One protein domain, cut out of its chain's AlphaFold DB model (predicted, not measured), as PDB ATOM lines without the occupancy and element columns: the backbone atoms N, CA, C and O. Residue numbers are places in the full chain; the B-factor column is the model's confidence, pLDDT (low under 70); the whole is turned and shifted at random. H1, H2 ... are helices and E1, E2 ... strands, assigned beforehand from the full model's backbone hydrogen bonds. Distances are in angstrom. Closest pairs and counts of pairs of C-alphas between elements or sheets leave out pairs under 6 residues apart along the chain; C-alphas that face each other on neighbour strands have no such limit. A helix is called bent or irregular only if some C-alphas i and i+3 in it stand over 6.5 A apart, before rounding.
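This is residues 334 to 552 of the 571 residues of an uncharacterized protein of Labilithrix luteola (UniProt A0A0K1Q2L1). What shape do these atoms make? Two small sheets stand apart along the body, with H5 packed between them: a strongly twisted sheet of four strands, with H2 and H4 packed on it and H1 at its far end, and a smaller sheet of three strands, with H8 and H9 packed on it. What is it built of? The printed part has 219 residues with nine named helices and seven named strands, in the order E1 H1 E2 H2 H3 E3 H4 E4 H5 E5 H6 H7 H8 E6 H9 E7, class mixed. The sheets, both mixed, run E3 E2 E1 E4 and E5 E6 E7. How large is it? It is compact, with a radius of gyration of the C-alphas of 18.8 A and spans of 60 by 44 by 36 A.

How are the strands paired? E1, residues 334 to 340, is antiparallel to E2, residues 374 to 379 (N 337 to O 377, 3.0 A), and to E4, residues 435 to 438 (N 338 to O 438, 2.8 A). E3, residues 403 to 405, is parallel to E2 (N 404 to O 376, 3.0 A); with H2, residues 382 to 394, and H3, residues 398 to 401, between them they form a strand-helix-strand unit, two parallel neighbour strands joined through helices, with a right-handed crossover. E6, residues 506 to 510, is parallel to E5, residues 456 to 462 (N 508 to O 459, 2.8 A), and antiparallel to E7, residues 532 to 534 (N 507 to O 533, 2.8 A). Which helices are on the sheets? H2 is on the larger sheet, with the C-alphas of Leu 385 and Ser 405 closest at 6.1 A; H4, residues 411 to 417, is on it at a height of 9.6 A, and H1, residues 342 to 356, only grazes it with residues 342 to 349. H9, residues 517 to 528, is on the smaller sheet, its closest C-alphas to E6 being those of Ala 527 and Thr 510, 5.3 A; it is irregular, C-alphas 518 and 521 being 8.5 A apart. What lies between? H5, residues 446 to 452, touches H2 at a steep tilt of 67 degrees, opposite ways (C-alphas of Asn 451 and Leu 388 closest, 6.2 A), and H8, residues 496 to 503, about perpendicular at 73 degrees (Val 446 and Ser 500, 5.1 A). H7, residues 481 to 487, touches H3 (Lys 486 and Leu 398, 6.1 A); H6, residues 468 to 476, is close but not clearly touching H7 (Thr 471 and Trp 484, 7.7 A), and H6, H7 and H8 join E5 to E6 in a second strand-helix-strand unit. How do the helix backbones run? Every O i to N i+4 pair is within hydrogen-bond range in H4 to H8, against 10 of 11 in H1, 7 of 9 in H2 and 6 of 8 in H9; H3 is too short for one.

Where do the first and last elements lie? E1 begins with C-alpha 334 at (-9.028, 40.019, -1.426), and E7 ends with C-alpha 534 at (-14.669, 18.038, -7.308). Which elements are long? From first to last C-alpha H1 measures 22.2 A, H2 19.4 A, E5 19.3 A and E1 18.4 A.

How far does it reach? The two C-alphas farthest apart, those of Glu 359 and Arg 545, are 61.8 A apart. Is anything cut, long or uncertain? The printed part has no cut; the links H1 to E2 and H4 to E4 are long, 17 residues each, and residues 535 to 552 hold no named element. The mean pLDDT of the printed part is 93.7, and no printed residue is under 70.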
ATOM      1  N   LEU A 334      -8.851  39.042  -0.363       97.50
ATOM      2  CA  LEU A 334      -9.028  40.019  -1.426       97.50
ATOM      3  C   LEU A 334     -10.501  40.391  -1.489       97.50
ATOM      4  O   LEU A 334     -11.336  39.625  -1.972       97.50
ATOM      5  N   VAL A 335     -10.820  41.567  -0.973       97.75
ATOM      6  CA  VAL A 335     -12.193  42.064  -0.971       97.75
ATOM      7  C   VAL A 335     -12.368  42.974  -2.171       97.75
ATOM      8  O   VAL A 335     -11.513  43.826  -2.399       97.75
ATOM      9  N   SER A 336     -13.437  42.796  -2.944       96.75
ATOM     10  CA  SER A 336     -13.584  43.482  -4.229       96.75
ATOM     11  C   SER A 336     -14.803  44.391  -4.331       96.75
ATOM     12  O   SER A 336     -15.790  44.235  -3.615       96.75
ATOM     13  N   THR A 337     -14.720  45.352  -5.248       96.62
ATOM     14  CA  THR A 337     -15.832  46.190  -5.713       96.62
ATOM     15  C   THR A 337     -15.622  46.575  -7.183       96.62
ATOM     16  O   THR A 337     -14.492  46.546  -7.677       96.62
ATOM     17  N   ALA A 338     -16.677  46.953  -7.908       95.69
ATOM     18  CA  ALA A 338     -16.502  47.716  -9.144       95.69
ATOM     19  C   ALA A 338     -16.026  49.128  -8.814       95.69
ATOM     20  O   ALA A 338     -16.499  49.745  -7.860       95.69
ATOM     21  N   VAL A 339     -15.124  49.653  -9.634       96.69
ATOM     22  CA  VAL A 339     -14.554  50.985  -9.453       96.69
ATOM     23  C   VAL A 339     -14.717  51.782 -10.732       96.69
ATOM     24  O   VAL A 339     -14.372  51.290 -11.804       96.69
ATOM     25  N   LEU A 340     -15.222  53.005 -10.603       96.62
ATOM     26  CA  LEU A 340     -15.109  54.032 -11.627       96.62
ATOM     27  C   LEU A 340     -13.854  54.853 -11.350       96.62
ATOM     28  O   LEU A 340     -13.692  55.407 -10.256       96.62
ATOM     29  N   GLU A 341     -12.984  54.931 -12.347       96.00
ATOM     30  CA  GLU A 341     -11.750  55.717 -12.317       96.00
ATOM     31  C   GLU A 341     -11.626  56.604 -13.566       96.00
ATOM     32  O   GLU A 341     -12.508  56.612 -14.421       96.00
ATOM     33  N   GLY A 342     -10.557  57.399 -13.652       93.50
ATOM     34  CA  GLY A 342     -10.294  58.246 -14.819       93.50
ATOM     35  C   GLY A 342     -11.418  59.242 -15.126       93.50
ATOM     36  O   GLY A 342     -12.020  59.827 -14.220       93.50
ATOM     37  N   ASP A 343     -11.708  59.425 -16.415       95.19
ATOM     38  CA  ASP A 343     -12.703  60.391 -16.890       95.19
ATOM     39  C   ASP A 343     -14.124  60.018 -16.448       95.19
ATOM     40  O   ASP A 343     -14.950  60.905 -16.213       95.19
ATOM     41  N   ALA A 344     -14.415  58.725 -16.268       95.50
ATOM     42  CA  ALA A 344     -15.714  58.260 -15.790       95.50
ATOM     43  C   ALA A 344     -16.068  58.805 -14.394       95.50
ATOM     44  O   ALA A 344     -17.238  59.101 -14.138       95.50
ATOM     45  N   ALA A 345     -15.083  58.987 -13.506       95.12
ATOM     46  CA  ALA A 345     -15.307  59.567 -12.180       95.12
ATOM     47  C   ALA A 345     -15.750  61.040 -12.273       95.12
ATOM     48  O   ALA A 345     -16.763  61.422 -11.687       95.12
ATOM     49  N   ALA A 346     -15.058  61.845 -13.085       94.19
ATOM     50  CA  ALA A 346     -15.410  63.250 -13.303       94.19
ATOM     51  C   ALA A 346     -16.768  63.403 -14.014       94.19
ATOM     52  O   ALA A 346     -17.577  64.265 -13.659       94.19
ATOM     53  N   GLN A 347     -17.054  62.540 -14.995       95.50
ATOM     54  CA  GLN A 347     -18.357  62.498 -15.663       95.50
ATOM     55  C   GLN A 347     -19.485  62.163 -14.685       95.50
ATOM     56  O   GLN A 347     -20.543  62.793 -14.737       95.50
ATOM     57  N   TYR A 348     -19.262  61.205 -13.781       95.69
ATOM     58  CA  TYR A 348     -20.234  60.847 -12.756       95.69
ATOM     59  C   TYR A 348     -20.520  62.026 -11.822       95.69
ATOM     60  O   TYR A 348     -21.687  62.332 -11.592       95.69
ATOM     61  N   GLU A 349     -19.497  62.727 -11.328       94.62
ATOM     62  CA  GLU A 349     -19.678  63.901 -10.462       94.62
ATOM     63  C   GLU A 349     -20.503  65.000 -11.138       94.62
ATOM     64  O   GLU A 349     -21.474  65.502 -10.561       94.62
ATOM     65  N   ALA A 350     -20.169  65.332 -12.388       95.00
ATOM     66  CA  ALA A 350     -20.897  66.333 -13.161       95.00
ATOM     67  C   ALA A 350     -22.356  65.913 -13.411       95.00
ATOM     68  O   ALA A 350     -23.282  66.702 -13.206       95.00
ATOM     69  N   ALA A 351     -22.581  64.661 -13.815       95.31
ATOM     70  CA  ALA A 351     -23.920  64.119 -14.025       95.31
ATOM     71  C   ALA A 351     -24.725  64.067 -12.716       95.31
ATOM     72  O   ALA A 351     -25.916  64.380 -12.703       95.31
ATOM     73  N   ARG A 352     -24.069  63.754 -11.596       94.19
ATOM     74  CA  ARG A 352     -24.684  63.708 -10.273       94.19
ATOM     75  C   ARG A 352     -25.114  65.084  -9.789       94.19
ATOM     76  O   ARG A 352     -26.228  65.201  -9.288       94.19
ATOM     77  N   ALA A 353     -24.286  66.111  -9.959       94.06
ATOM     78  CA  ALA A 353     -24.638  67.482  -9.588       94.06
ATOM     79  C   ALA A 353     -25.914  67.954 -10.310       94.06
ATOM     80  O   ALA A 353     -26.819  68.510  -9.693       94.06
ATOM     81  N   ARG A 354     -26.024  67.646 -11.606       94.38
ATOM     82  CA  ARG A 354     -27.206  67.949 -12.426       94.38
ATOM     83  C   ARG A 354     -28.429  67.127 -12.015       94.38
ATOM     84  O   ARG A 354     -29.542  67.642 -11.967       94.38
ATOM     85  N   TYR A 355     -28.223  65.854 -11.673       93.12
ATOM     86  CA  TYR A 355     -29.283  64.979 -11.177       93.12
ATOM     87  C   TYR A 355     -29.917  65.500  -9.887       93.12
ATOM     88  O   TYR A 355     -31.136  65.613  -9.818       93.12
ATOM     89  N   VAL A 356     -29.106  65.852  -8.883       90.94
ATOM     90  CA  VAL A 356     -29.630  66.352  -7.598       90.94
ATOM     91  C   VAL A 356     -30.271  67.737  -7.719       90.94
ATOM     92  O   VAL A 356     -31.112  68.079  -6.899       90.94
ATOM     93  N   ALA A 357     -29.941  68.498  -8.767       90.69
ATOM     94  CA  ALA A 357     -30.627  69.739  -9.130       90.69
ATOM     95  C   ALA A 357     -31.980  69.509  -9.843       90.69
ATOM     96  O   ALA A 357     -32.619  70.459 -10.289       90.69
ATOM     97  N   GLY A 358     -32.420  68.254  -9.994       88.62
ATOM     98  CA  GLY A 358     -33.706  67.913 -10.600       88.62
ATOM     99  C   GLY A 358     -33.757  68.070 -12.123       88.62
ATOM    100  O   GLY A 358     -34.852  68.091 -12.681       88.62
ATOM    101  N   GLU A 359     -32.613  68.153 -12.818       91.25
ATOM    102  CA  GLU A 359     -32.577  68.298 -14.288       91.25
ATOM    103  C   GLU A 359     -33.138  67.075 -15.038       91.25
ATOM    104  O   GLU A 359     -33.523  67.184 -16.203       91.25
ATOM    105  N   PHE A 360     -33.202  65.914 -14.379       87.62
ATOM    106  CA  PHE A 360     -33.631  64.644 -14.971       87.62
ATOM    107  C   PHE A 360     -34.801  64.015 -14.187       87.62
ATOM    108  O   PHE A 360     -34.644  62.944 -13.598       87.62
ATOM    109  N   PRO A 361     -35.994  64.647 -14.170       75.06
ATOM    110  CA  PRO A 361     -37.137  64.167 -13.383       75.06
ATOM    111  C   PRO A 361     -37.709  62.837 -13.904       75.06
ATOM    112  O   PRO A 361     -38.384  62.108 -13.181       75.06
ATOM    113  N   SER A 362     -37.435  62.508 -15.166       71.50
ATOM    114  CA  SER A 362     -37.776  61.236 -15.798       71.50
ATOM    115  C   SER A 362     -36.786  60.938 -16.919       71.50
ATOM    116  O   SER A 362     -36.489  61.832 -17.710       71.50
ATOM    117  N   GLY A 363     -36.339  59.688 -17.038       72.44
ATOM    118  CA  GLY A 363     -35.499  59.234 -18.151       72.44
ATOM    119  C   GLY A 363     -34.027  59.024 -17.797       72.44
ATOM    120  O   GLY A 363     -33.611  59.180 -16.651       72.44
ATOM    121  N   SER A 364     -33.254  58.622 -18.805       78.94
ATOM    122  CA  SER A 364     -31.835  58.300 -18.671       78.94
ATOM    123  C   SER A 364     -30.986  59.559 -18.535       78.94
ATOM    124  O   SER A 364     -31.146  60.527 -19.279       78.94
ATOM    125  N   ILE A 365     -30.041  59.519 -17.607       89.62
ATOM    126  CA  ILE A 365     -29.042  60.570 -17.428       89.62
ATOM    127  C   ILE A 365     -28.010  60.413 -18.554       89.62
ATOM    128  O   ILE A 365     -27.645  59.275 -18.856       89.62
ATOM    129  N   PRO A 366     -27.532  61.496 -19.197       89.31
ATOM    130  CA  PRO A 366     -26.487  61.436 -20.219       89.31
ATOM    131  C   PRO A 366     -25.134  61.122 -19.565       89.31
ATOM    132  O   PRO A 366     -24.266  61.980 -19.426       89.31
ATOM    133  N   PHE A 367     -25.007  59.886 -19.104       92.00
ATOM    134  CA  PHE A 367     -23.843  59.301 -18.473       92.00
ATOM    135  C   PHE A 367     -23.483  58.056 -19.271       92.00
ATOM    136  O   PHE A 367     -24.176  57.043 -19.186       92.00
ATOM    137  N   ASP A 368     -22.440  58.189 -20.082       92.69
ATOM    138  CA  ASP A 368     -21.944  57.162 -20.996       92.69
ATOM    139  C   ASP A 368     -20.423  57.037 -20.811       92.69
ATOM    140  O   ASP A 368     -19.646  57.500 -21.653       92.69
ATOM    141  N   PRO A 369     -19.975  56.537 -19.643       94.69
ATOM    142  CA  PRO A 369     -18.553  56.403 -19.366       94.69
ATOM    143  C   PRO A 369     -17.921  55.393 -20.325       94.69
ATOM    144  O   PRO A 369     -18.567  54.457 -20.788       94.69
ATOM    145  N   SER A 370     -16.614  55.499 -20.564       95.94
ATOM    146  CA  SER A 370     -15.919  54.392 -21.215       95.94
ATOM    147  C   SER A 370     -15.947  53.170 -20.298       95.94
ATOM    148  O   SER A 370     -15.497  53.238 -19.154       95.94
ATOM    149  N   PHE A 371     -16.390  52.013 -20.797       95.69
ATOM    150  CA  PHE A 371     -16.339  50.789 -19.997       95.69
ATOM    151  C   PHE A 371     -14.900  50.381 -19.646       95.69
ATOM    152  O   PHE A 371     -14.699  49.600 -18.718       95.69
ATOM    153  N   SER A 372     -13.870  50.901 -20.332       95.25
ATOM    154  CA  SER A 372     -12.467  50.735 -19.910       95.25
ATOM    155  C   SER A 372     -12.213  51.251 -18.499       95.25
ATOM    156  O   SER A 372     -11.438  50.627 -17.775       95.25
ATOM    157  N   ASP A 373     -12.912  52.318 -18.119       96.56
ATOM    158  CA  ASP A 373     -12.749  53.057 -16.865       96.56
ATOM    159  C   ASP A 373     -13.555  52.427 -15.721       96.56
ATOM    160  O   ASP A 373     -13.461  52.846 -14.568       96.56
ATOM    161  N   VAL A 374     -14.331  51.383 -16.035       96.06
ATOM    162  CA  VAL A 374     -14.946  50.485 -15.059       96.06
ATOM    163  C   VAL A 374     -13.993  49.314 -14.811       96.06
ATOM    164  O   VAL A 374     -13.748  48.472 -15.690       96.06
ATOM    165  N   ARG A 375     -13.439  49.262 -13.599       96.75
ATOM    166  CA  ARG A 375     -12.448  48.272 -13.151       96.75
ATOM    167  C   ARG A 375     -12.981  47.362 -12.050       96.75
ATOM    168  O   ARG A 375     -13.994  47.657 -11.419       96.75
ATOM    169  N   PHE A 376     -12.243  46.285 -11.779       96.62
ATOM    170  CA  PHE A 376     -12.421  45.449 -10.590       96.62
ATOM    171  C   PHE A 376     -11.360  45.839  -9.565       96.62
ATOM    172  O   PHE A 376     -10.181  45.509  -9.713       96.62
ATOM    173  N   GLY A 377     -11.781  46.604  -8.563       97.38
ATOM    174  CA  GLY A 377     -10.918  47.067  -7.490       97.38
ATOM    175  C   GLY A 377     -10.811  46.042  -6.377       97.38
ATOM    176  O   GLY A 377     -11.826  45.473  -5.978       97.38
ATOM    177  N   TYR A 378      -9.602  45.836  -5.858       98.06
ATOM    178  CA  TYR A 378      -9.345  44.909  -4.757       98.06
ATOM    179  C   TYR A 378      -8.645  45.599  -3.591       98.06
ATOM    180  O   TYR A 378      -7.595  46.218  -3.770       98.06
ATOM    181  N   TRP A 379      -9.195  45.433  -2.389       98.25
ATOM    182  CA  TRP A 379      -8.493  45.696  -1.139       98.25
ATOM    183  C   TRP A 379      -7.841  44.416  -0.611       98.25
ATOM    184  O   TRP A 379      -8.425  43.331  -0.685       98.25
ATOM    185  N   GLY A 380      -6.654  44.543  -0.029       97.62
ATOM    186  CA  GLY A 380      -5.888  43.409   0.485       97.62
ATOM    187  C   GLY A 380      -4.554  43.823   1.099       97.62
ATOM    188  O   GLY A 380      -4.304  45.003   1.357       97.62
ATOM    189  N   ASN A 381      -3.689  42.841   1.350       96.31
ATOM    190  CA  ASN A 381      -2.305  43.104   1.736       96.31
ATOM    191  C   ASN A 381      -1.506  43.649   0.536       96.31
ATOM    192  O   ASN A 381      -1.694  43.212  -0.594       96.31
ATOM    193  N   GLU A 382      -0.593  44.589   0.774       96.25
ATOM    194  CA  GLU A 382       0.166  45.263  -0.288       96.25
ATOM    195  C   GLU A 382       0.984  44.300  -1.164       96.25
ATOM    196  O   GLU A 382       1.001  44.434  -2.390       96.25
ATOM    197  N   SER A 383       1.608  43.286  -0.557       95.44
ATOM    198  CA  SER A 383       2.392  42.288  -1.297       95.44
ATOM    199  C   SER A 383       1.513  41.410  -2.193       95.44
ATOM    200  O   SER A 383       1.903  41.063  -3.311       95.44
ATOM    201  N   ASP A 384       0.293  41.120  -1.742       96.19
ATOM    202  CA  ASP A 384      -0.705  40.360  -2.491       96.19
ATOM    203  C   ASP A 384      -1.199  41.156  -3.693       96.19
ATOM    204  O   ASP A 384      -1.213  40.651  -4.814       96.19
ATOM    205  N   LEU A 385      -1.551  42.422  -3.472       97.75
ATOM    206  CA  LEU A 385      -2.030  43.316  -4.523       97.75
ATOM    207  C   LEU A 385      -0.953  43.550  -5.587       97.75
ATOM    208  O   LEU A 385      -1.249  43.446  -6.774       97.75
ATOM    209  N   SER A 386       0.300  43.751  -5.175       96.69
ATOM    210  CA  SER A 386       1.439  43.894  -6.095       96.69
ATOM    211  C   SER A 386       1.645  42.636  -6.947       96.69
ATOM    212  O   SER A 386       1.897  42.710  -8.153       96.69
ATOM    213  N   LYS A 387       1.494  41.450  -6.342       95.50
ATOM    214  CA  LYS A 387       1.548  40.176  -7.069       95.50
ATOM    215  C   LYS A 387       0.437  40.090  -8.116       95.50
ATOM    216  O   LYS A 387       0.709  39.694  -9.249       95.50
ATOM    217  N   LEU A 388      -0.792  40.466  -7.771       96.31
ATOM    218  CA  LEU A 388      -1.927  40.441  -8.701       96.31
ATOM    219  C   LEU A 388      -1.774  41.446  -9.840       96.31
ATOM    220  O   LEU A 388      -2.058  41.103 -10.985       96.31
ATOM    221  N   GLU A 389      -1.266  42.640  -9.548       96.94
ATOM    222  CA  GLU A 389      -0.997  43.669 -10.550       96.94
ATOM    223  C   GLU A 389      -0.010  43.173 -11.612       96.94
ATOM    224  O   GLU A 389      -0.267  43.300 -12.809       96.94
ATOM    225  N   SER A 390       1.062  42.487 -11.195       95.25
ATOM    226  CA  SER A 390       2.003  41.872 -12.141       95.25
ATOM    227  C   SER A 390       1.315  40.864 -13.076       95.25
ATOM    228  O   SER A 390       1.587  40.838 -14.277       95.25
ATOM    229  N   LYS A 391       0.349  40.094 -12.552       94.19
ATOM    230  CA  LYS A 391      -0.420  39.099 -13.313       94.19
ATOM    231  C   LYS A 391      -1.480  39.702 -14.223       94.19
ATOM    232  O   LYS A 391      -1.806  39.085 -15.233       94.19
ATOM    233  N   ALA A 392      -1.977  40.899 -13.918       93.44
ATOM    234  CA  ALA A 392      -2.958  41.597 -14.744       93.44
ATOM    235  C   ALA A 392      -2.442  41.866 -16.164       93.44
ATOM    236  O   ALA A 392      -3.169  41.658 -17.134       93.44
ATOM    237  N   SER A 393      -1.169  42.253 -16.290       88.62
ATOM    238  CA  SER A 393      -0.529  42.544 -17.582       88.62
ATOM    239  C   SER A 393      -0.313  41.312 -18.475       88.62
ATOM    240  O   SER A 393      -0.297  41.426 -19.698       88.62
ATOM    241  N   GLU A 394      -0.183  40.129 -17.869       92.62
ATOM    242  CA  GLU A 394       0.048  38.850 -18.555       92.62
ATOM    243  C   GLU A 394      -1.268  38.117 -18.880       92.62
ATOM    244  O   GLU A 394      -1.275  37.093 -19.569       92.62
ATOM    245  N   ALA A 395      -2.392  38.601 -18.345       94.81
ATOM    246  CA  ALA A 395      -3.649  37.882 -18.378       94.81
ATOM    247  C   ALA A 395      -4.295  37.879 -19.766       94.81
ATOM    248  O   ALA A 395      -4.265  38.858 -20.511       94.81
ATOM    249  N   SER A 396      -4.961  36.769 -20.089       94.25
ATOM    250  CA  SER A 396      -5.715  36.600 -21.342       94.25
ATOM    251  C   SER A 396      -7.227  36.779 -21.173       94.25
ATOM    252  O   SER A 396      -7.951  36.751 -22.166       94.25
ATOM    253  N   ASP A 397      -7.710  36.945 -19.940       96.12
ATOM    254  CA  ASP A 397      -9.119  37.180 -19.629       96.12
ATOM    255  C   ASP A 397      -9.368  38.643 -19.233       96.12
ATOM    256  O   ASP A 397      -8.532  39.280 -18.588       96.12
ATOM    257  N   LEU A 398     -10.532  39.176 -19.617       96.25
ATOM    258  CA  LEU A 398     -10.825  40.605 -19.484       96.25
ATOM    259  C   LEU A 398     -10.930  41.054 -18.019       96.25
ATOM    260  O   LEU A 398     -10.546  42.176 -17.692       96.25
ATOM    261  N   LYS A 399     -11.415  40.197 -17.117       95.44
ATOM    262  CA  LYS A 399     -11.543  40.535 -15.696       95.44
ATOM    263  C   LYS A 399     -10.187  40.765 -15.046       95.44
ATOM    264  O   LYS A 399      -9.994  41.796 -14.409       95.44
ATOM    265  N   THR A 400      -9.243  39.847 -15.239       96.44
ATOM    266  CA  THR A 400      -7.897  39.992 -14.670       96.44
ATOM    267  C   THR A 400      -7.161  41.192 -15.284       96.44
ATOM    268  O   THR A 400      -6.494  41.924 -14.561       96.44
ATOM    269  N   GLN A 401      -7.355  41.486 -16.578       96.56
ATOM    270  CA  GLN A 401      -6.831  42.706 -17.227       96.56
ATOM    271  C   GLN A 401      -7.438  44.011 -16.674       96.56
ATOM    272  O   GLN A 401      -6.854  45.090 -16.792       96.56
ATOM    273  N   LYS A 402      -8.637  43.926 -16.093       96.12
ATOM    274  CA  LYS A 402      -9.352  45.039 -15.459       96.12
ATOM    275  C   LYS A 402      -9.071  45.174 -13.960       96.12
ATOM    276  O   LYS A 402      -9.742  45.972 -13.306       96.12
ATOM    277  N   PHE A 403      -8.109  44.425 -13.423       97.31
ATOM    278  CA  PHE A 403      -7.651  44.577 -12.046       97.31
ATOM    279  C   PHE A 403      -7.186  46.014 -11.775       97.31
ATOM    280  O   PHE A 403      -6.467  46.609 -12.577       97.31
ATOM    281  N   THR A 404      -7.561  46.544 -10.614       97.44
ATOM    282  CA  THR A 404      -6.953  47.743 -10.035       97.44
ATOM    283  C   THR A 404      -6.781  47.551  -8.530       97.44
ATOM    284  O   THR A 404      -7.632  46.965  -7.854       97.44
ATOM    285  N   SER A 405      -5.661  48.017  -7.982       97.62
ATOM    286  CA  SER A 405      -5.423  47.974  -6.540       97.62
ATOM    287  C   SER A 405      -6.188  49.107  -5.859       97.62
ATOM    288  O   SER A 405      -6.086  50.264  -6.268       97.62
ATOM    289  N   LEU A 406      -6.939  48.789  -4.806       97.69
ATOM    290  CA  LEU A 406      -7.513  49.764  -3.867       97.69
ATOM    291  C   LEU A 406      -6.652  49.912  -2.601       97.69
ATOM    292  O   LEU A 406      -7.028  50.606  -1.658       97.69
ATOM    293  N   GLY A 407      -5.497  49.242  -2.571       97.38
ATOM    294  CA  GLY A 407      -4.587  49.239  -1.436       97.38
ATOM    295  C   GLY A 407      -5.187  48.584  -0.194       97.38
ATOM    296  O   GLY A 407      -5.988  47.650  -0.247       97.38
ATOM    297  N   ASN A 408      -4.761  49.080   0.961       96.25
ATOM    298  CA  ASN A 408      -5.228  48.606   2.252       96.25
ATOM    299  C   ASN A 408      -6.232  49.610   2.837       96.25
ATOM    300  O   ASN A 408      -5.944  50.806   2.900       96.25
ATOM    301  N   ALA A 409      -7.354  49.114   3.346       97.31
ATOM    302  CA  ALA A 409      -8.426  49.899   3.948       97.31
ATOM    303  C   ALA A 409      -8.914  49.240   5.245       97.31
ATOM    304  O   ALA A 409      -8.647  48.061   5.503       97.31
ATOM    305  N   THR A 410      -9.615  50.007   6.072       97.88
ATOM    306  CA  THR A 410     -10.339  49.454   7.223       97.88
ATOM    307  C   THR A 410     -11.535  48.634   6.753       97.88
ATOM    308  O   THR A 410     -12.122  48.901   5.699       97.88
ATOM    309  N   TRP A 411     -11.957  47.660   7.554       98.00
ATOM    310  CA  TRP A 411     -13.212  46.960   7.298       98.00
ATOM    311  C   TRP A 411     -14.414  47.911   7.270       98.00
ATOM    312  O   TRP A 411     -15.361  47.663   6.530       98.00
ATOM    313  N   ARG A 412     -14.360  49.035   7.991       97.06
ATOM    314  CA  ARG A 412     -15.393  50.075   7.977       97.06
ATOM    315  C   ARG A 412     -15.550  50.685   6.597       97.06
ATOM    316  O   ARG A 412     -16.667  50.730   6.090       97.06
ATOM    317  N   GLU A 413     -14.454  51.118   5.984       96.88
ATOM    318  CA  GLU A 413     -14.462  51.675   4.626       96.88
ATOM    319  C   GLU A 413     -14.992  50.645   3.620       96.88
ATOM    320  O   GLU A 413     -15.905  50.934   2.848       96.88
ATOM    321  N   ILE A 414     -14.491  49.410   3.692       96.94
ATOM    322  CA  ILE A 414     -14.857  48.324   2.775       96.94
ATOM    323  C   ILE A 414     -16.346  47.975   2.881       96.94
ATOM    324  O   ILE A 414     -17.043  47.923   1.866       96.94
ATOM    325  N   LEU A 415     -16.857  47.758   4.096       95.19
ATOM    326  CA  LEU A 415     -18.259  47.394   4.327       95.19
ATOM    327  C   LEU A 415     -19.228  48.562   4.103       95.19
ATOM    328  O   LEU A 415     -20.424  48.325   3.952       95.19
ATOM    329  N   SER A 416     -18.723  49.797   4.028       94.44
ATOM    330  CA  SER A 416     -19.511  50.970   3.628       94.44
ATOM    331  C   SER A 416     -19.607  51.141   2.108       94.44
ATOM    332  O   SER A 416     -20.485  51.857   1.636       94.44
ATOM    333  N   ALA A 417     -18.706  50.521   1.337       95.06
ATOM    334  CA  ALA A 417     -18.563  50.775  -0.097       95.06
ATOM    335  C   ALA A 417     -18.872  49.561  -0.982       95.06
ATOM    336  O   ALA A 417     -19.485  49.719  -2.035       95.06
ATOM    337  N   SER A 418     -18.439  48.360  -0.595       93.19
ATOM    338  CA  SER A 418     -18.586  47.146  -1.410       93.19
ATOM    339  C   SER A 418     -20.021  46.593  -1.405       93.19
ATOM    340  O   SER A 418     -20.566  46.355  -2.483       93.19
ATOM    341  N   PRO A 419     -20.701  46.452  -0.251       85.81
ATOM    342  CA  PRO A 419     -22.113  46.056  -0.218       85.81
ATOM    343  C   PRO A 419     -23.086  47.123  -0.745       85.81
ATOM    344  O   PRO A 419     -24.244  46.812  -1.012       85.81
ATOM    345  N   ALA A 420     -22.628  48.371  -0.894       80.56
ATOM    346  CA  ALA A 420     -23.421  49.518  -1.331       80.56
ATOM    347  C   ALA A 420     -23.708  49.496  -2.841       80.56
ATOM    348  O   ALA A 420     -23.302  50.382  -3.591       80.56
ATOM    349  N   GLU A 421     -24.394  48.448  -3.288       79.69
ATOM    350  CA  GLU A 421     -24.647  48.195  -4.697       79.69
ATOM    351  C   GLU A 421     -25.678  49.149  -5.317       79.69
ATOM    352  O   GLU A 421     -26.546  49.693  -4.619       79.69
ATOM    353  N   PRO A 422     -25.625  49.323  -6.649       74.25
ATOM    354  CA  PRO A 422     -26.523  50.208  -7.358       74.25
ATOM    355  C   PRO A 422     -27.973  49.716  -7.242       74.25
ATOM    356  O   PRO A 422     -28.279  48.572  -7.559       74.25
ATOM    357  N   GLY A 423     -28.868  50.576  -6.751       74.69
ATOM    358  CA  GLY A 423     -30.237  50.205  -6.349       74.69
ATOM    359  C   GLY A 423     -30.446  50.149  -4.828       74.69
ATOM    360  O   GLY A 423     -31.565  50.357  -4.362       74.69
ATOM    361  N   LEU A 424     -29.376  49.978  -4.046       75.44
ATOM    362  CA  LEU A 424     -29.359  50.224  -2.596       75.44
ATOM    363  C   LEU A 424     -28.673  51.553  -2.259       75.44
ATOM    364  O   LEU A 424     -29.018  52.213  -1.276       75.44
ATOM    365  N   SER A 425     -27.697  51.942  -3.075       85.56
ATOM    366  CA  SER A 425     -26.981  53.208  -3.000       85.56
ATOM    367  C   SER A 425     -26.627  53.712  -4.396       85.56
ATOM    368  O   SER A 425     -26.600  52.967  -5.372       85.56
ATOM    369  N   ARG A 426     -26.304  54.998  -4.453       91.56
ATOM    370  CA  ARG A 426     -25.468  55.593  -5.494       91.56
ATOM    371  C   ARG A 426     -24.040  55.054  -5.453       91.56
ATOM    372  O   ARG A 426     -23.644  54.456  -4.451       91.56
ATOM    373  N   PHE A 427     -23.228  55.411  -6.448       93.44
ATOM    374  CA  PHE A 427     -21.783  55.214  -6.329       93.44
ATOM    375  C   PHE A 427     -21.212  55.951  -5.110       93.44
ATOM    376  O   PHE A 427     -21.528  57.123  -4.844       93.44
ATOM    377  N   VAL A 428     -20.373  55.235  -4.368       93.44
ATOM    378  CA  VAL A 428     -19.791  55.654  -3.091       93.44
ATOM    379  C   VAL A 428     -18.380  56.163  -3.341       93.44
ATOM    380  O   VAL A 428     -17.558  55.447  -3.902       93.44
ATOM    381  N   ALA A 429     -18.098  57.398  -2.931       94.38
ATOM    382  CA  ALA A 429     -16.758  57.961  -3.047       94.38
ATOM    383  C   ALA A 429     -15.765  57.171  -2.181       94.38
ATOM    384  O   ALA A 429     -16.061  56.838  -1.031       94.38
ATOM    385  N   LEU A 430     -14.594  56.885  -2.739       95.38
ATOM    386  CA  LEU A 430     -13.459  56.284  -2.050       95.38
ATOM    387  C   LEU A 430     -12.465  57.374  -1.634       95.38
ATOM    388  O   LEU A 430     -12.465  58.485  -2.166       95.38
ATOM    389  N   SER A 431     -11.600  57.060  -0.670       91.62
ATOM    390  CA  SER A 431     -10.633  58.013  -0.104       91.62
ATOM    391  C   SER A 431      -9.546  58.467  -1.084       91.62
ATOM    392  O   SER A 431      -8.862  59.454  -0.822       91.62
ATOM    393  N   ASP A 432      -9.398  57.782  -2.216       91.25
ATOM    394  CA  ASP A 432      -8.419  58.063  -3.267       91.25
ATOM    395  C   ASP A 432      -9.011  58.797  -4.485       91.25
ATOM    396  O   ASP A 432      -8.354  58.915  -5.518       91.25
ATOM    397  N   GLY A 433     -10.249  59.292  -4.373       91.88
ATOM    398  CA  GLY A 433     -10.935  60.041  -5.430       91.88
ATOM    399  C   GLY A 433     -11.642  59.176  -6.476       91.88
ATOM    400  O   GLY A 433     -12.276  59.716  -7.381       91.88
ATOM    401  N   ARG A 434     -11.573  57.845  -6.367       96.69
ATOM    402  CA  ARG A 434     -12.368  56.931  -7.200       96.69
ATOM    403  C   ARG A 434     -13.757  56.708  -6.608       96.69
ATOM    404  O   ARG A 434     -14.044  57.101  -5.478       96.69
ATOM    405  N   TYR A 435     -14.623  56.033  -7.357       96.81
ATOM    406  CA  TYR A 435     -15.977  55.704  -6.911       96.81
ATOM    407  C   TYR A 435     -16.217  54.198  -6.920       96.81
ATOM    408  O   TYR A 435     -16.078  53.545  -7.950       96.81
ATOM    409  N   SER A 436     -16.627  53.647  -5.780       96.00
ATOM    410  CA  SER A 436     -17.155  52.289  -5.693       96.00
ATOM    411  C   SER A 436     -18.546  52.238  -6.307       96.00
ATOM    412  O   SER A 436     -19.446  52.978  -5.904       96.00
ATOM    413  N   ALA A 437     -18.730  51.313  -7.238       92.38
ATOM    414  CA  ALA A 437     -20.025  50.932  -7.771       92.38
ATOM    415  C   ALA A 437     -20.594  49.681  -7.095       92.38
ATOM    416  O   ALA A 437     -21.575  49.146  -7.588       92.38
ATOM    417  N   GLY A 438     -20.005  49.207  -5.996       91.19
ATOM    418  CA  GLY A 438     -20.432  48.004  -5.282       91.19
ATOM    419  C   GLY A 438     -19.907  46.696  -5.888       91.19
ATOM    420  O   GLY A 438     -19.352  46.655  -6.988       91.19
ATOM    421  N   GLY A 439     -20.065  45.601  -5.148       84.44
ATOM    422  CA  GLY A 439     -19.449  44.302  -5.434       84.44
ATOM    423  C   GLY A 439     -20.149  43.410  -6.461       84.44
ATOM    424  O   GLY A 439     -19.788  42.239  -6.563       84.44
ATOM    425  N   TRP A 440     -21.092  43.937  -7.244       83.19
ATOM    426  CA  TRP A 440     -21.840  43.182  -8.264       83.19
ATOM    427  C   TRP A 440     -20.969  42.693  -9.433       83.19
ATOM    428  O   TRP A 440     -21.418  41.906 -10.261       83.19
ATOM    429  N   SER A 441     -19.744  43.202  -9.559       76.69
ATOM    430  CA  SER A 441     -18.927  43.057 -10.761       76.69
ATOM    431  C   SER A 441     -18.027  41.815 -10.733       76.69
ATOM    432  O   SER A 441     -17.937  41.112 -11.743       76.69
ATOM    433  N   ASP A 442     -17.408  41.490  -9.591       79.44
ATOM    434  CA  ASP A 442     -16.568  40.296  -9.422       79.44
ATOM    435  C   ASP A 442     -17.308  39.167  -8.698       79.44
ATOM    436  O   ASP A 442     -17.039  38.823  -7.547       79.44
ATOM    437  N   LEU A 443     -18.241  38.554  -9.419       80.38
ATOM    438  CA  LEU A 443     -19.071  37.468  -8.902       80.38
ATOM    439  C   LEU A 443     -18.454  36.078  -9.095       80.38
ATOM    440  O   LEU A 443     -19.106  35.083  -8.801       80.38
ATOM    441  N   ALA A 444     -17.210  35.994  -9.579       91.56
ATOM    442  CA  ALA A 444     -16.509  34.727  -9.795       91.56
ATOM    443  C   ALA A 444     -15.013  34.811  -9.420       91.56
ATOM    444  O   ALA A 444     -14.161  34.605 -10.293       91.56
ATOM    445  N   PRO A 445     -14.645  35.109  -8.160       96.25
ATOM    446  CA  PRO A 445     -13.284  35.501  -7.754       96.25
ATOM    447  C   PRO A 445     -12.252  34.348  -7.729       96.25
ATOM    448  O   PRO A 445     -11.203  34.430  -7.094       96.25
ATOM    449  N   VAL A 446     -12.502  33.252  -8.450       98.25
ATOM    450  CA  VAL A 446     -11.596  32.097  -8.530       98.25
ATOM    451  C   VAL A 446     -10.243  32.475  -9.131       98.25
ATOM    452  O   VAL A 446      -9.205  32.159  -8.554       98.25
ATOM    453  N   LEU A 447     -10.242  33.170 -10.275       97.62
ATOM    454  CA  LEU A 447      -9.002  33.525 -10.972       97.62
ATOM    455  C   LEU A 447      -8.096  34.417 -10.119       97.62
ATOM    456  O   LEU A 447      -6.883  34.218 -10.123       97.62
ATOM    457  N   VAL A 448      -8.660  35.347  -9.338       97.19
ATOM    458  CA  VAL A 448      -7.844  36.223  -8.487       97.19
ATOM    459  C   VAL A 448      -7.175  35.433  -7.354       97.19
ATOM    460  O   VAL A 448      -5.993  35.631  -7.094       97.19
ATOM    461  N   LEU A 449      -7.860  34.449  -6.759       97.94
ATOM    462  CA  LEU A 449      -7.258  33.549  -5.764       97.94
ATOM    463  C   LEU A 449      -6.202  32.619  -6.375       97.94
ATOM    464  O   LEU A 449      -5.161  32.372  -5.763       97.94
ATOM    465  N   LYS A 450      -6.418  32.137  -7.602       97.44
ATOM    466  CA  LYS A 450      -5.403  31.363  -8.331       97.44
ATOM    467  C   LYS A 450      -4.163  32.197  -8.642       97.44
ATOM    468  O   LYS A 450      -3.051  31.733  -8.402       97.44
ATOM    469  N   ASN A 451      -4.334  33.445  -9.065       96.38
ATOM    470  CA  ASN A 451      -3.225  34.378  -9.290       96.38
ATOM    471  C   ASN A 451      -2.506  34.752  -7.984       96.38
ATOM    472  O   ASN A 451      -1.286  34.932  -7.978       96.38
ATOM    473  N   LEU A 452      -3.233  34.798  -6.864       95.25
ATOM    474  CA  LEU A 452      -2.660  34.970  -5.529       95.25
ATOM    475  C   LEU A 452      -1.792  33.773  -5.104       95.25
ATOM    476  O   LEU A 452      -0.866  33.935  -4.308       95.25
ATOM    477  N   GLY A 453      -2.016  32.597  -5.690       95.81
ATOM    478  CA  GLY A 453      -1.277  31.368  -5.409       95.81
ATOM    479  C   GLY A 453      -1.969  30.428  -4.425       95.81
ATOM    480  O   GLY A 453      -1.282  29.626  -3.809       95.81
ATOM    481  N   CYS A 454      -3.292  30.519  -4.263       96.81
ATOM    482  CA  CYS A 454      -4.054  29.506  -3.532       96.81
ATOM    483  C   CYS A 454      -3.884  28.127  -4.183       96.81
ATOM    484  O   CYS A 454      -4.137  27.979  -5.386       96.81
ATOM    485  N   GLU A 455      -3.512  27.117  -3.392       96.31
ATOM    486  CA  GLU A 455      -3.320  25.755  -3.903       96.31
ATOM    487  C   GLU A 455      -4.656  25.175  -4.367       96.31
ATOM    488  O   GLU A 455      -4.810  24.804  -5.538       96.31
ATOM    489  N   HIS A 456      -5.650  25.207  -3.479       97.94
ATOM    490  CA  HIS A 456      -6.995  24.718  -3.737       97.94
ATOM    491  C   HIS A 456      -8.034  25.821  -3.542       97.94
ATOM    492  O   HIS A 456      -8.085  26.463  -2.500       97.94
ATOM    493  N   VAL A 457      -8.886  26.043  -4.539       98.69
ATOM    494  CA  VAL A 457      -9.972  27.024  -4.515       98.69
ATOM    495  C   VAL A 457     -11.304  26.296  -4.639       98.69
ATOM    496  O   VAL A 457     -11.593  25.690  -5.675       98.69
ATOM    497  N   VAL A 458     -12.127  26.400  -3.596       98.75
ATOM    498  CA  VAL A 458     -13.544  26.028  -3.634       98.75
ATOM    499  C   VAL A 458     -14.345  27.253  -4.052       98.75
ATOM    500  O   VAL A 458     -14.273  28.302  -3.411       98.75
ATOM    501  N   TYR A 459     -15.099  27.141  -5.140       98.69
ATOM    502  CA  TYR A 459     -15.975  28.205  -5.613       98.69
ATOM    503  C   TYR A 459     -17.390  28.003  -5.073       98.69
ATOM    504  O   TYR A 459     -18.056  27.041  -5.443       98.69
ATOM    505  N   VAL A 460     -17.841  28.892  -4.191       98.38
ATOM    506  CA  VAL A 460     -19.211  28.911  -3.666       98.38
ATOM    507  C   VAL A 460     -20.061  29.778  -4.583       98.38
ATOM    508  O   VAL A 460     -19.848  30.989  -4.664       98.38
ATOM    509  N   THR A 461     -20.992  29.153  -5.302       96.88
ATOM    510  CA  THR A 461     -21.789  29.805  -6.348       96.88
ATOM    511  C   THR A 461     -23.167  29.174  -6.477       96.88
ATOM    512  O   THR A 461     -23.354  28.006  -6.148       96.88
ATOM    513  N   ARG A 462     -24.104  29.926  -7.060       94.19
ATOM    514  CA  ARG A 462     -25.358  29.377  -7.582       94.19
ATOM    515  C   ARG A 462     -25.196  28.746  -8.958       94.19
ATOM    516  O   ARG A 462     -24.298  29.121  -9.719       94.19
ATOM    517  N   GLN A 463     -26.120  27.848  -9.277       95.19
ATOM    518  CA  GLN A 463     -26.376  27.397 -10.639       95.19
ATOM    519  C   GLN A 463     -26.939  28.522 -11.524       95.19
ATOM    520  O   GLN A 463     -27.614  29.433 -11.047       95.19
ATOM    521  N   GLY A 464     -26.713  28.410 -12.831       94.56
ATOM    522  CA  GLY A 464     -27.191  29.345 -13.851       94.56
ATOM    523  C   GLY A 464     -26.088  30.226 -14.438       94.56
ATOM    524  O   GLY A 464     -24.931  30.160 -14.034       94.56
ATOM    525  N   ASP A 465     -26.456  31.040 -15.428       93.56
ATOM    526  CA  ASP A 465     -25.572  32.076 -15.970       93.56
ATOM    527  C   ASP A 465     -25.480  33.286 -15.017       93.56
ATOM    528  O   ASP A 465     -26.109  33.331 -13.951       93.56
ATOM    529  N   GLU A 466     -24.714  34.303 -15.417       91.88
ATOM    530  CA  GLU A 466     -24.598  35.557 -14.676       91.88
ATOM    531  C   GLU A 466     -25.973  36.219 -14.441       91.88
ATOM    532  O   GLU A 466     -26.898  36.138 -15.251       91.88
ATOM    533  N   SER A 467     -26.116  36.867 -13.288       88.62
ATOM    534  CA  SER A 467     -27.332  37.530 -12.845       88.62
ATOM    535  C   SER A 467     -27.763  38.626 -13.818       88.62
ATOM    536  O   SER A 467     -26.967  39.413 -14.350       88.62
ATOM    537  N   LYS A 468     -29.080  38.725 -14.021       89.44
ATOM    538  CA  LYS A 468     -29.677  39.817 -14.803       89.44
ATOM    539  C   LYS A 468     -29.362  41.179 -14.190       89.44
ATOM    540  O   LYS A 468     -29.200  42.144 -14.926       89.44
ATOM    541  N   PHE A 469     -29.262  41.245 -12.864       88.69
ATOM    542  CA  PHE A 469     -28.868  42.452 -12.153       88.69
ATOM    543  C   PHE A 469     -27.467  42.914 -12.572       88.69
ATOM    544  O   PHE A 469     -27.350  43.974 -13.183       88.69
ATOM    545  N   ALA A 470     -26.427  42.096 -12.362       90.56
ATOM    546  CA  ALA A 470     -25.048  42.471 -12.685       90.56
ATOM    547  C   ALA A 470     -24.866  42.819 -14.170       90.56
ATOM    548  O   ALA A 470     -24.258  43.833 -14.508       90.56
ATOM    549  N   THR A 471     -25.453  42.026 -15.075       92.31
ATOM    550  CA  THR A 471     -25.358  42.290 -16.523       92.31
ATOM    551  C   THR A 471     -26.032  43.598 -16.935       92.31
ATOM    552  O   THR A 471     -25.499  44.316 -17.781       92.31
ATOM    553  N   ARG A 472     -27.179  43.951 -16.338       92.25
ATOM    554  CA  ARG A 472     -27.858  45.227 -16.612       92.25
ATOM    555  C   ARG A 472     -27.154  46.412 -15.973       92.25
ATOM    556  O   ARG A 472     -27.119  47.474 -16.593       92.25
ATOM    557  N   VAL A 473     -26.594  46.250 -14.776       92.00
ATOM    558  CA  VAL A 473     -25.750  47.274 -14.155       92.00
ATOM    559  C   VAL A 473     -24.557  47.565 -15.066       92.00
ATOM    560  O   VAL A 473     -24.364  48.709 -15.467       92.00
ATOM    561  N   ALA A 474     -23.825  46.536 -15.491       93.38
ATOM    562  CA  ALA A 474     -22.696  46.687 -16.402       93.38
ATOM    563  C   ALA A 474     -23.089  47.342 -17.733       93.38
ATOM    564  O   ALA A 474     -22.394  48.239 -18.199       93.38
ATOM    565  N   LYS A 475     -24.225  46.947 -18.329       93.50
ATOM    566  CA  LYS A 475     -24.750  47.587 -19.546       93.50
ATOM    567  C   LYS A 475     -25.017  49.079 -19.342       93.50
ATOM    568  O   LYS A 475     -24.688  49.871 -20.215       93.50
ATOM    569  N   ASN A 476     -25.617  49.466 -18.214       91.88
ATOM    570  CA  ASN A 476     -25.863  50.880 -17.910       91.88
ATOM    571  C   ASN A 476     -24.568  51.641 -17.589       91.88
ATOM    572  O   ASN A 476     -24.541  52.859 -17.723       91.88
ATOM    573  N   ALA A 477     -23.498  50.936 -17.216       92.38
ATOM    574  CA  ALA A 477     -22.132  51.453 -17.162       92.38
ATOM    575  C   ALA A 477     -21.388  51.293 -18.509       92.38
ATOM    576  O   ALA A 477     -20.167  51.153 -18.534       92.38
ATOM    577  N   SER A 478     -22.138  51.276 -19.617       94.12
ATOM    578  CA  SER A 478     -21.660  51.266 -21.006       94.12
ATOM    579  C   SER A 478     -20.888  50.019 -21.455       94.12
ATOM    580  O   SER A 478     -20.160  50.051 -22.448       94.12
ATOM    581  N   MET A 479     -21.065  48.879 -20.778       95.88
ATOM    582  CA  MET A 479     -20.526  47.599 -21.251       95.88
ATOM    583  C   MET A 479     -21.113  47.223 -22.618       95.88
ATOM    584  O   MET A 479     -22.332  47.154 -22.785       95.88
ATOM    585  N   SER A 480     -20.240  46.895 -23.569       96.94
ATOM    586  CA  SER A 480     -20.632  46.383 -24.883       96.94
ATOM    587  C   SER A 480     -20.988  44.888 -24.848       96.94
ATOM    588  O   SER A 480     -20.573  44.154 -23.951       96.94
ATOM    589  N   GLU A 481     -21.693  44.391 -25.868       97.56
ATOM    590  CA  GLU A 481     -21.936  42.946 -26.037       97.56
ATOM    591  C   GLU A 481     -20.623  42.150 -26.176       97.56
ATOM    592  O   GLU A 481     -20.503  41.036 -25.663       97.56
ATOM    593  N   ALA A 482     -19.603  42.738 -26.809       97.75
ATOM    594  CA  ALA A 482     -18.290  42.114 -26.940       97.75
ATOM    595  C   ALA A 482     -17.580  41.974 -25.583       97.75
ATOM    596  O   ALA A 482     -16.968  40.939 -25.312       97.75
ATOM    597  N   ASP A 483     -17.671  42.987 -24.720       97.31
ATOM    598  CA  ASP A 483     -17.112  42.927 -23.367       97.31
ATOM    599  C   ASP A 483     -17.916  41.988 -22.467       97.31
ATOM    600  O   ASP A 483     -17.325  41.214 -21.714       97.31
ATOM    601  N   TRP A 484     -19.244  41.972 -22.607       97.00
ATOM    602  CA  TRP A 484     -20.108  40.994 -21.946       97.00
ATOM    603  C   TRP A 484     -19.703  39.562 -22.297       97.00
ATOM    604  O   TRP A 484     -19.520  38.745 -21.395       97.00
ATOM    605  N   SER A 485     -19.479  39.266 -23.583       97.38
ATOM    606  CA  SER A 485     -19.058  37.927 -24.008       97.38
ATOM    607  C   SER A 485     -17.690  37.543 -23.434       97.38
ATOM    608  O   SER A 485     -17.446  36.383 -23.117       97.38
ATOM    609  N   LYS A 486     -16.789  38.510 -23.234       97.31
ATOM    610  CA  LYS A 486     -15.477  38.276 -22.607       97.31
ATOM    611  C   LYS A 486     -15.531  38.182 -21.079       97.31
ATOM    612  O   LYS A 486     -14.624  37.593 -20.498       97.31
ATOM    613  N   LEU A 487     -16.535  38.752 -20.415       96.12
ATOM    614  CA  LEU A 487     -16.636  38.754 -18.949       96.12
ATOM    615  C   LEU A 487     -17.574  37.673 -18.411       96.12
ATOM    616  O   LEU A 487     -17.172  36.923 -17.520       96.12
ATOM    617  N   TYR A 488     -18.797  37.598 -18.932       96.00
ATOM    618  CA  TYR A 488     -19.927  36.927 -18.278       96.00
ATOM    619  C   TYR A 488     -20.508  35.741 -19.046       96.00
ATOM    620  O   TYR A 488     -21.178  34.906 -18.443       96.00
ATOM    621  N   ASP A 489     -20.273  35.648 -20.352       96.00
ATOM    622  CA  ASP A 489     -20.857  34.596 -21.184       96.00
ATOM    623  C   ASP A 489     -20.233  33.225 -20.891       96.00
ATOM    624  O   ASP A 489     -19.096  32.947 -21.273       96.00
ATOM    625  N   LEU A 490     -20.981  32.344 -20.221       96.06
ATOM    626  CA  LEU A 490     -20.553  30.966 -19.964       96.06
ATOM    627  C   LEU A 490     -20.484  30.110 -21.236       96.06
ATOM    628  O   LEU A 490     -19.769  29.107 -21.250       96.06
ATOM    629  N   GLY A 491     -21.199  30.488 -22.301       96.00
ATOM    630  CA  GLY A 491     -21.104  29.846 -23.613       96.00
ATOM    631  C   GLY A 491     -19.784  30.161 -24.319       96.00
ATOM    632  O   GLY A 491     -19.310  29.372 -25.139       96.00
ATOM    633  N   ASN A 492     -19.139  31.270 -23.955       97.31
ATOM    634  CA  ASN A 492     -17.794  31.600 -24.392       97.31
ATOM    635  C   ASN A 492     -16.755  31.029 -23.416       97.31
ATOM    636  O   ASN A 492     -16.462  31.616 -22.378       97.31
ATOM    637  N   ALA A 493     -16.110  29.921 -23.789       97.06
ATOM    638  CA  ALA A 493     -15.063  29.288 -22.977       97.06
ATOM    639  C   ALA A 493     -13.863  30.208 -22.661       97.06
ATOM    640  O   ALA A 493     -13.109  29.942 -21.724       97.06
ATOM    641  N   ALA A 494     -13.664  31.280 -23.436       97.12
ATOM    642  CA  ALA A 494     -12.619  32.264 -23.183       97.12
ATOM    643  C   ALA A 494     -13.037  33.355 -22.186       97.12
ATOM    644  O   ALA A 494     -12.157  34.112 -21.767       97.12
ATOM    645  N   SER A 495     -14.317  33.442 -21.806       97.75
ATOM    646  CA  SER A 495     -14.799  34.460 -20.878       97.75
ATOM    647  C   SER A 495     -14.198  34.293 -19.485       97.75
ATOM    648  O   SER A 495     -13.855  33.187 -19.055       97.75
ATOM    649  N   SER A 496     -14.076  35.395 -18.748       97.25
ATOM    650  CA  SER A 496     -13.584  35.366 -17.370       97.25
ATOM    651  C   SER A 496     -14.447  34.479 -16.472       97.25
ATOM    652  O   SER A 496     -13.893  33.757 -15.644       97.25
ATOM    653  N   TYR A 497     -15.775  34.470 -16.639       96.88
ATOM    654  CA  TYR A 497     -16.648  33.603 -15.848       96.88
ATOM    655  C   TYR A 497     -16.444  32.117 -16.189       96.88
ATOM    656  O   TYR A 497     -16.195  31.322 -15.280       96.88
ATOM    657  N   ALA A 498     -16.438  31.736 -17.471       97.75
ATOM    658  CA  ALA A 498     -16.205  30.344 -17.868       97.75
ATOM    659  C   ALA A 498     -14.835  29.838 -17.387       97.75
ATOM    660  O   ALA A 498     -14.722  28.726 -16.862       97.75
ATOM    661  N   ARG A 499     -13.801  30.683 -17.485       98.06
ATOM    662  CA  ARG A 499     -12.458  30.394 -16.966       98.06
ATOM    663  C   ARG A 499     -12.431  30.270 -15.449       98.06
ATOM    664  O   ARG A 499     -11.788  29.352 -14.956       98.06
ATOM    665  N   SER A 500     -13.125  31.133 -14.707       98.06
ATOM    666  CA  SER A 500     -13.249  31.002 -13.249       98.06
ATOM    667  C   SER A 500     -13.891  29.678 -12.859       98.06
ATOM    668  O   SER A 500     -13.349  28.979 -12.005       98.06
ATOM    669  N   VAL A 501     -14.996  29.301 -13.516       97.88
ATOM    670  CA  VAL A 501     -15.619  27.994 -13.288       97.88
ATOM    671  C   VAL A 501     -14.590  26.915 -13.572       97.88
ATOM    672  O   VAL A 501     -14.328  26.147 -12.665       97.88
ATOM    673  N   ALA A 502     -13.933  26.897 -14.736       97.62
ATOM    674  CA  ALA A 502     -12.943  25.883 -15.130       97.62
ATOM    675  C   ALA A 502     -11.635  25.861 -14.309       97.62
ATOM    676  O   ALA A 502     -10.968  24.830 -14.259       97.62
ATOM    677  N   ALA A 503     -11.275  26.955 -13.639       98.00
ATOM    678  CA  ALA A 503     -10.059  27.060 -12.833       98.00
ATOM    679  C   ALA A 503     -10.248  26.641 -11.367       98.00
ATOM    680  O   ALA A 503      -9.257  26.383 -10.685       98.00
ATOM    681  N   ALA A 504     -11.488  26.588 -10.869       98.38
ATOM    682  CA  ALA A 504     -11.770  26.124  -9.511       98.38
ATOM    683  C   ALA A 504     -11.297  24.674  -9.321       98.38
ATOM    684  O   ALA A 504     -11.296  23.888 -10.264       98.38
ATOM    685  N   ASP A 505     -10.903  24.275  -8.119       98.56
ATOM    686  CA  ASP A 505     -10.585  22.863  -7.857       98.56
ATOM    687  C   ASP A 505     -11.836  22.104  -7.435       98.56
ATOM    688  O   ASP A 505     -12.006  20.931  -7.771       98.56
ATOM    689  N   ALA A 506     -12.746  22.802  -6.761       98.50
ATOM    690  CA  ALA A 506     -14.080  22.312  -6.498       98.50
ATOM    691  C   ALA A 506     -15.111  23.445  -6.592       98.50
ATOM    692  O   ALA A 506     -14.774  24.619  -6.426       98.50
ATOM    693  N   VAL A 507     -16.367  23.104  -6.863       98.69
ATOM    694  CA  VAL A 507     -17.476  24.056  -6.954       98.69
ATOM    695  C   VAL A 507     -18.615  23.591  -6.059       98.69
ATOM    696  O   VAL A 507     -19.173  22.515  -6.261       98.69
ATOM    697  N   TRP A 508     -18.943  24.410  -5.064       98.62
ATOM    698  CA  TRP A 508     -20.091  24.239  -4.184       98.62
ATOM    699  C   TRP A 508     -21.315  24.853  -4.867       98.62
ATOM    700  O   TRP A 508     -21.428  26.077  -4.945       98.62
ATOM    701  N   CYS A 509     -22.162  24.000  -5.444       97.75
ATOM    702  CA  CYS A 509     -23.171  24.370  -6.435       97.75
ATOM    703  C   CYS A 509     -24.567  24.501  -5.817       97.75
ATOM    704  O   CYS A 509     -25.299  23.517  -5.710       97.75
ATOM    705  N   THR A 510     -24.951  25.709  -5.417       96.94
ATOM    706  CA  THR A 510     -26.228  25.971  -4.739       96.94
ATOM    707  C   THR A 510     -27.375  26.255  -5.716       96.94
ATOM    708  O   THR A 510     -27.157  26.604  -6.882       96.94
ATOM    709  N   ASN A 511     -28.620  26.161  -5.240       95.50
ATOM    710  CA  ASN A 511     -29.823  26.509  -5.999       95.50
ATOM    711  C   ASN A 511     -30.498  27.795  -5.477       95.50
ATOM    712  O   ASN A 511     -31.707  27.817  -5.283       95.50
ATOM    713  N   TRP A 512     -29.731  28.872  -5.257       90.94
ATOM    714  CA  TRP A 512     -30.257  30.138  -4.705       90.94
ATOM    715  C   TRP A 512     -31.493  30.661  -5.460       90.94
ATOM    716  O   TRP A 512     -32.522  30.937  -4.855       90.94
ATOM    717  N   ASP A 513     -31.453  30.651  -6.797       90.00
ATOM    718  CA  ASP A 513     -32.557  31.137  -7.643       90.00
ATOM    719  C   ASP A 513     -33.824  30.248  -7.610       90.00
ATOM    720  O   ASP A 513     -34.833  30.566  -8.244       90.00
ATOM    721  N   GLY A 514     -33.773  29.096  -6.937       92.31
ATOM    722  CA  GLY A 514     -34.889  28.159  -6.811       92.31
ATOM    723  C   GLY A 514     -35.866  28.488  -5.682       92.31
ATOM    724  O   GLY A 514     -36.867  27.783  -5.534       92.31
ATOM    725  N   PHE A 515     -35.582  29.523  -4.890       90.00
ATOM    726  CA  PHE A 515     -36.331  29.896  -3.694       90.00
ATOM    727  C   PHE A 515     -36.885  31.320  -3.809       90.00
ATOM    728  O   PHE A 515     -36.374  32.158  -4.545       90.00
ATOM    729  N   SER A 516     -37.969  31.579  -3.084       84.12
ATOM    730  CA  SER A 516     -38.497  32.929  -2.856       84.12
ATOM    731  C   SER A 516     -38.031  33.474  -1.505       84.12
ATOM    732  O   SER A 516     -37.690  32.695  -0.616       84.12
ATOM    733  N   ASP A 517     -38.134  34.788  -1.295       72.69
ATOM    734  CA  ASP A 517     -37.758  35.465  -0.041       72.69
ATOM    735  C   ASP A 517     -38.398  34.833   1.214       72.69
ATOM    736  O   ASP A 517     -37.806  34.805   2.292       72.69
ATOM    737  N   ALA A 518     -39.609  34.280   1.083       74.44
ATOM    738  CA  ALA A 518     -40.334  33.621   2.172       74.44
ATOM    739  C   ALA A 518     -39.757  32.245   2.564       74.44
ATOM    740  O   ALA A 518     -40.209  31.640   3.536       74.44
ATOM    741  N   GLN A 519     -38.786  31.725   1.811       85.19
ATOM    742  CA  GLN A 519     -38.227  30.378   1.947       85.19
ATOM    743  C   GLN A 519     -36.758  30.379   2.397       85.19
ATOM    744  O   GLN A 519     -36.077  29.371   2.220       85.19
ATOM    745  N   MET A 520     -36.286  31.456   3.033       85.12
ATOM    746  CA  MET A 520     -34.894  31.610   3.487       85.12
ATOM    747  C   MET A 520     -34.352  30.384   4.246       85.12
ATOM    748  O   MET A 520     -33.266  29.908   3.942       85.12
ATOM    749  N   SER A 521     -35.102  29.803   5.194       88.81
ATOM    750  CA  SER A 521     -34.637  28.608   5.925       88.81
ATOM    751  C   SER A 521     -34.424  27.393   5.014       88.81
ATOM    752  O   SER A 521     -33.484  26.624   5.213       88.81
ATOM    753  N   ALA A 522     -35.276  27.218   3.999       93.31
ATOM    754  CA  ALA A 522     -35.133  26.137   3.028       93.31
ATOM    755  C   ALA A 522     -33.947  26.385   2.085       93.31
ATOM    756  O   ALA A 522     -33.204  25.451   1.797       93.31
ATOM    757  N   GLU A 523     -33.730  27.634   1.667       93.38
ATOM    758  CA  GLU A 523     -32.572  28.031   0.860       93.38
ATOM    759  C   GLU A 523     -31.251  27.818   1.622       93.38
ATOM    760  O   GLU A 523     -30.286  27.281   1.082       93.38
ATOM    761  N   VAL A 524     -31.205  28.176   2.909       93.88
ATOM    762  CA  VAL A 524     -30.041  27.942   3.780       93.88
ATOM    763  C   VAL A 524     -29.748  26.446   3.920       93.88
ATOM    764  O   VAL A 524     -28.585  26.038   3.862       93.88
ATOM    765  N   LEU A 525     -30.783  25.614   4.066       96.56
ATOM    766  CA  LEU A 525     -30.630  24.161   4.136       96.56
ATOM    767  C   LEU A 525     -30.185  23.547   2.798       96.56
ATOM    768  O   LEU A 525     -29.382  22.612   2.807       96.56
ATOM    769  N   ASP A 526     -30.671  24.062   1.665       97.19
ATOM    770  CA  ASP A 526     -30.195  23.686   0.325       97.19
ATOM    771  C   ASP A 526     -28.713  24.022   0.174       97.19
ATOM    772  O   ASP A 526     -27.910  23.143  -0.133       97.19
ATOM    773  N   ALA A 527     -28.320  25.249   0.520       97.44
ATOM    774  CA  ALA A 527     -26.930  25.681   0.475       97.44
ATOM    775  C   ALA A 527     -26.019  24.844   1.392       97.44
ATOM    776  O   ALA A 527     -24.890  24.543   1.013       97.44
ATOM    777  N   TYR A 528     -26.497  24.416   2.566       98.12
ATOM    778  CA  TYR A 528     -25.760  23.511   3.460       98.12
ATOM    779  C   TYR A 528     -25.526  22.117   2.851       98.12
ATOM    780  O   TYR A 528     -24.515  21.477   3.140       98.12
ATOM    781  N   ASN A 529     -26.452  21.638   2.018       97.94
ATOM    782  CA  ASN A 529     -26.428  20.297   1.423       97.94
ATOM    783  C   ASN A 529     -26.102  20.301  -0.080       97.94
ATOM    784  O   ASN A 529     -26.298  19.286  -0.754       97.94
ATOM    785  N   ALA A 530     -25.636  21.430  -0.611       98.19
ATOM    786  CA  ALA A 530     -25.437  21.609  -2.036       98.19
ATOM    787  C   ALA A 530     -24.350  20.667  -2.590       98.19
ATOM    788  O   ALA A 530     -23.325  20.450  -1.942       98.19
ATOM    789  N   PRO A 531     -24.520  20.127  -3.812       98.06
ATOM    790  CA  PRO A 531     -23.507  19.290  -4.439       98.06
ATOM    791  C   PRO A 531     -22.142  19.981  -4.512       98.06
ATOM    792  O   PRO A 531     -22.036  21.140  -4.920       98.06
ATOM    793  N   LEU A 532     -21.088  19.230  -4.193       98.44
ATOM    794  CA  LEU A 532     -19.709  19.661  -4.389       98.44
ATOM    795  C   LEU A 532     -19.138  18.964  -5.621       98.44
ATOM    796  O   LEU A 532     -18.755  17.795  -5.567       98.44
ATOM    797  N   GLU A 533     -19.044  19.679  -6.737       98.19
ATOM    798  CA  GLU A 533     -18.295  19.192  -7.893       98.19
ATOM    799  C   GLU A 533     -16.797  19.275  -7.591       98.19
ATOM    800  O   GLU A 533     -16.266  20.359  -7.378       98.19
ATOM    801  N   THR A 534     -16.108  18.140  -7.577       97.69
ATOM    802  CA  THR A 534     -14.669  18.038  -7.308       97.69
ATOM    803  C   THR A 534     -13.904  17.696  -8.577       97.69
ATOM    804  O   THR A 534     -14.380  16.946  -9.433       97.69
ATOM    805  N   ARG A 535     -12.686  18.226  -8.699       96.62
ATOM    806  CA  ARG A 535     -11.797  17.961  -9.837       96.62
ATOM    807  C   ARG A 535     -10.577  17.170  -9.418       96.62
ATOM    808  O   ARG A 535     -10.251  17.060  -8.239       96.62
ATOM    809  N   ALA A 536      -9.849  16.667 -10.413       94.44
ATOM    810  CA  ALA A 536      -8.608  15.937 -10.183       94.44
ATOM    811  C   ALA A 536      -7.611  16.737  -9.326       94.44
ATOM    812  O   ALA A 536      -6.936  16.157  -8.480       94.44
ATOM    813  N   SER A 537      -7.550  18.063  -9.476       93.38
ATOM    814  CA  SER A 537      -6.694  18.919  -8.648       93.38
ATOM    815  C   SER A 537      -7.119  18.969  -7.176       93.38
ATOM    816  O   SER A 537      -6.255  19.082  -6.312       93.38
ATOM    817  N   PHE A 538      -8.408  18.800  -6.869       94.94
ATOM    818  CA  PHE A 538      -8.931  18.767  -5.500       94.94
ATOM    819  C   PHE A 538      -8.798  17.403  -4.824       94.94
ATOM    820  O   PHE A 538      -8.866  17.319  -3.606       94.94
ATOM    821  N   SER A 539      -8.536  16.331  -5.582       88.31
ATOM    822  CA  SER A 539      -8.330  14.983  -5.020       88.31
ATOM    823  C   SER A 539      -7.156  14.885  -4.035       88.31
ATOM    824  O   SER A 539      -7.064  13.923  -3.276       88.31
ATOM    825  N   ARG A 540      -6.258  15.881  -4.040       88.31
ATOM    826  CA  ARG A 540      -5.134  15.998  -3.101       88.31
ATOM    827  C   ARG A 540      -5.549  16.553  -1.739       88.31
ATOM    828  O   ARG A 540      -4.830  16.343  -0.765       88.31
ATOM    829  N   VAL A 541      -6.701  17.218  -1.658       92.00
ATOM    830  CA  VAL A 541      -7.276  17.665  -0.390       92.00
ATOM    831  C   VAL A 541      -7.869  16.442   0.293       92.00
ATOM    832  O   VAL A 541      -8.918  15.941  -0.104       92.00
ATOM    833  N   SER A 542      -7.167  15.928   1.302       92.31
ATOM    834  CA  SER A 542      -7.654  14.800   2.096       92.31
ATOM    835  C   SER A 542      -8.760  15.296   3.023       92.31
ATOM    836  O   SER A 542      -8.460  16.060   3.943       92.31
ATOM    837  N   PRO A 543     -10.027  14.903   2.808       94.62
ATOM    838  CA  PRO A 543     -11.079  15.345   3.696       94.62
ATOM    839  C   PRO A 543     -10.904  14.689   5.066       94.62
ATOM    840  O   PRO A 543     -10.532  13.517   5.161       94.62
ATOM    841  N   PHE A 544     -11.259  15.398   6.137       94.06
ATOM    842  CA  PHE A 544     -11.389  14.779   7.457       94.06
ATOM    843  C   PHE A 544     -12.451  13.677   7.442       94.06
ATOM    844  O   PHE A 544     -12.333  12.689   8.169       94.06
ATOM    845  N   ARG A 545     -13.493  13.854   6.616       89.94
ATOM    846  CA  ARG A 545     -14.582  12.896   6.396       89.94
ATOM    847  C   ARG A 545     -15.123  13.015   4.973       89.94
ATOM    848  O   ARG A 545     -15.296  14.142   4.511       89.94
ATOM    849  N   PRO A 546     -15.470  11.908   4.295       92.62
ATOM    850  CA  PRO A 546     -16.115  11.976   2.988       92.62
ATOM    851  C   PRO A 546     -17.373  12.847   3.031       92.62
ATOM    852  O   PRO A 546     -18.215  12.677   3.914       92.62
ATOM    853  N   TYR A 547     -17.508  13.768   2.078       96.25
ATOM    854  CA  TYR A 547     -18.743  14.516   1.880       96.25
ATOM    855  C   TYR A 547     -19.651  13.743   0.921       96.25
ATOM    856  O   TYR A 547     -19.264  13.462  -0.212       96.25
ATOM    857  N   SER A 548     -20.858  13.385   1.363       96.00
ATOM    858  CA  SER A 548     -21.790  12.572   0.569       96.00
ATOM    859  C   SER A 548     -22.314  13.286  -0.680       96.00
ATOM    860  O   SER A 548     -22.691  12.618  -1.638       96.00
ATOM    861  N   GLY A 549     -22.314  14.623  -0.686       96.25
ATOM    862  CA  GLY A 549     -22.677  15.440  -1.846       96.25
ATOM    863  C   GLY A 549     -21.534  15.657  -2.843       96.25
ATOM    864  O   GLY A 549     -21.714  16.395  -3.811       96.25
ATOM    865  N   ALA A 550     -20.356  15.057  -2.629       97.31
ATOM    866  CA  ALA A 550     -19.245  15.169  -3.565       97.31
ATOM    867  C   ALA A 550     -19.528  14.388  -4.861       97.31
ATOM    868  O   ALA A 550     -19.858  13.202  -4.840       97.31
ATOM    869  N   THR A 551     -19.355  15.048  -6.001       97.25
ATOM    870  CA  THR A 551     -19.527  14.489  -7.348       97.25
ATOM    871  C   THR A 551     -18.353  14.884  -8.244       97.25
ATOM    872  O   THR A 551     -17.607  15.811  -7.939       97.25
ATOM    873  N   THR A 552     -18.164  14.184  -9.362       95.75
ATOM    874  CA  THR A 552     -17.204  14.576 -10.413       95.75
ATOM    875  C   THR A 552     -17.809  15.550 -11.426       95.75
ATOM    876  O   THR A 552     -17.081  16.161 -12.204       95.75
TER     877      THR A 552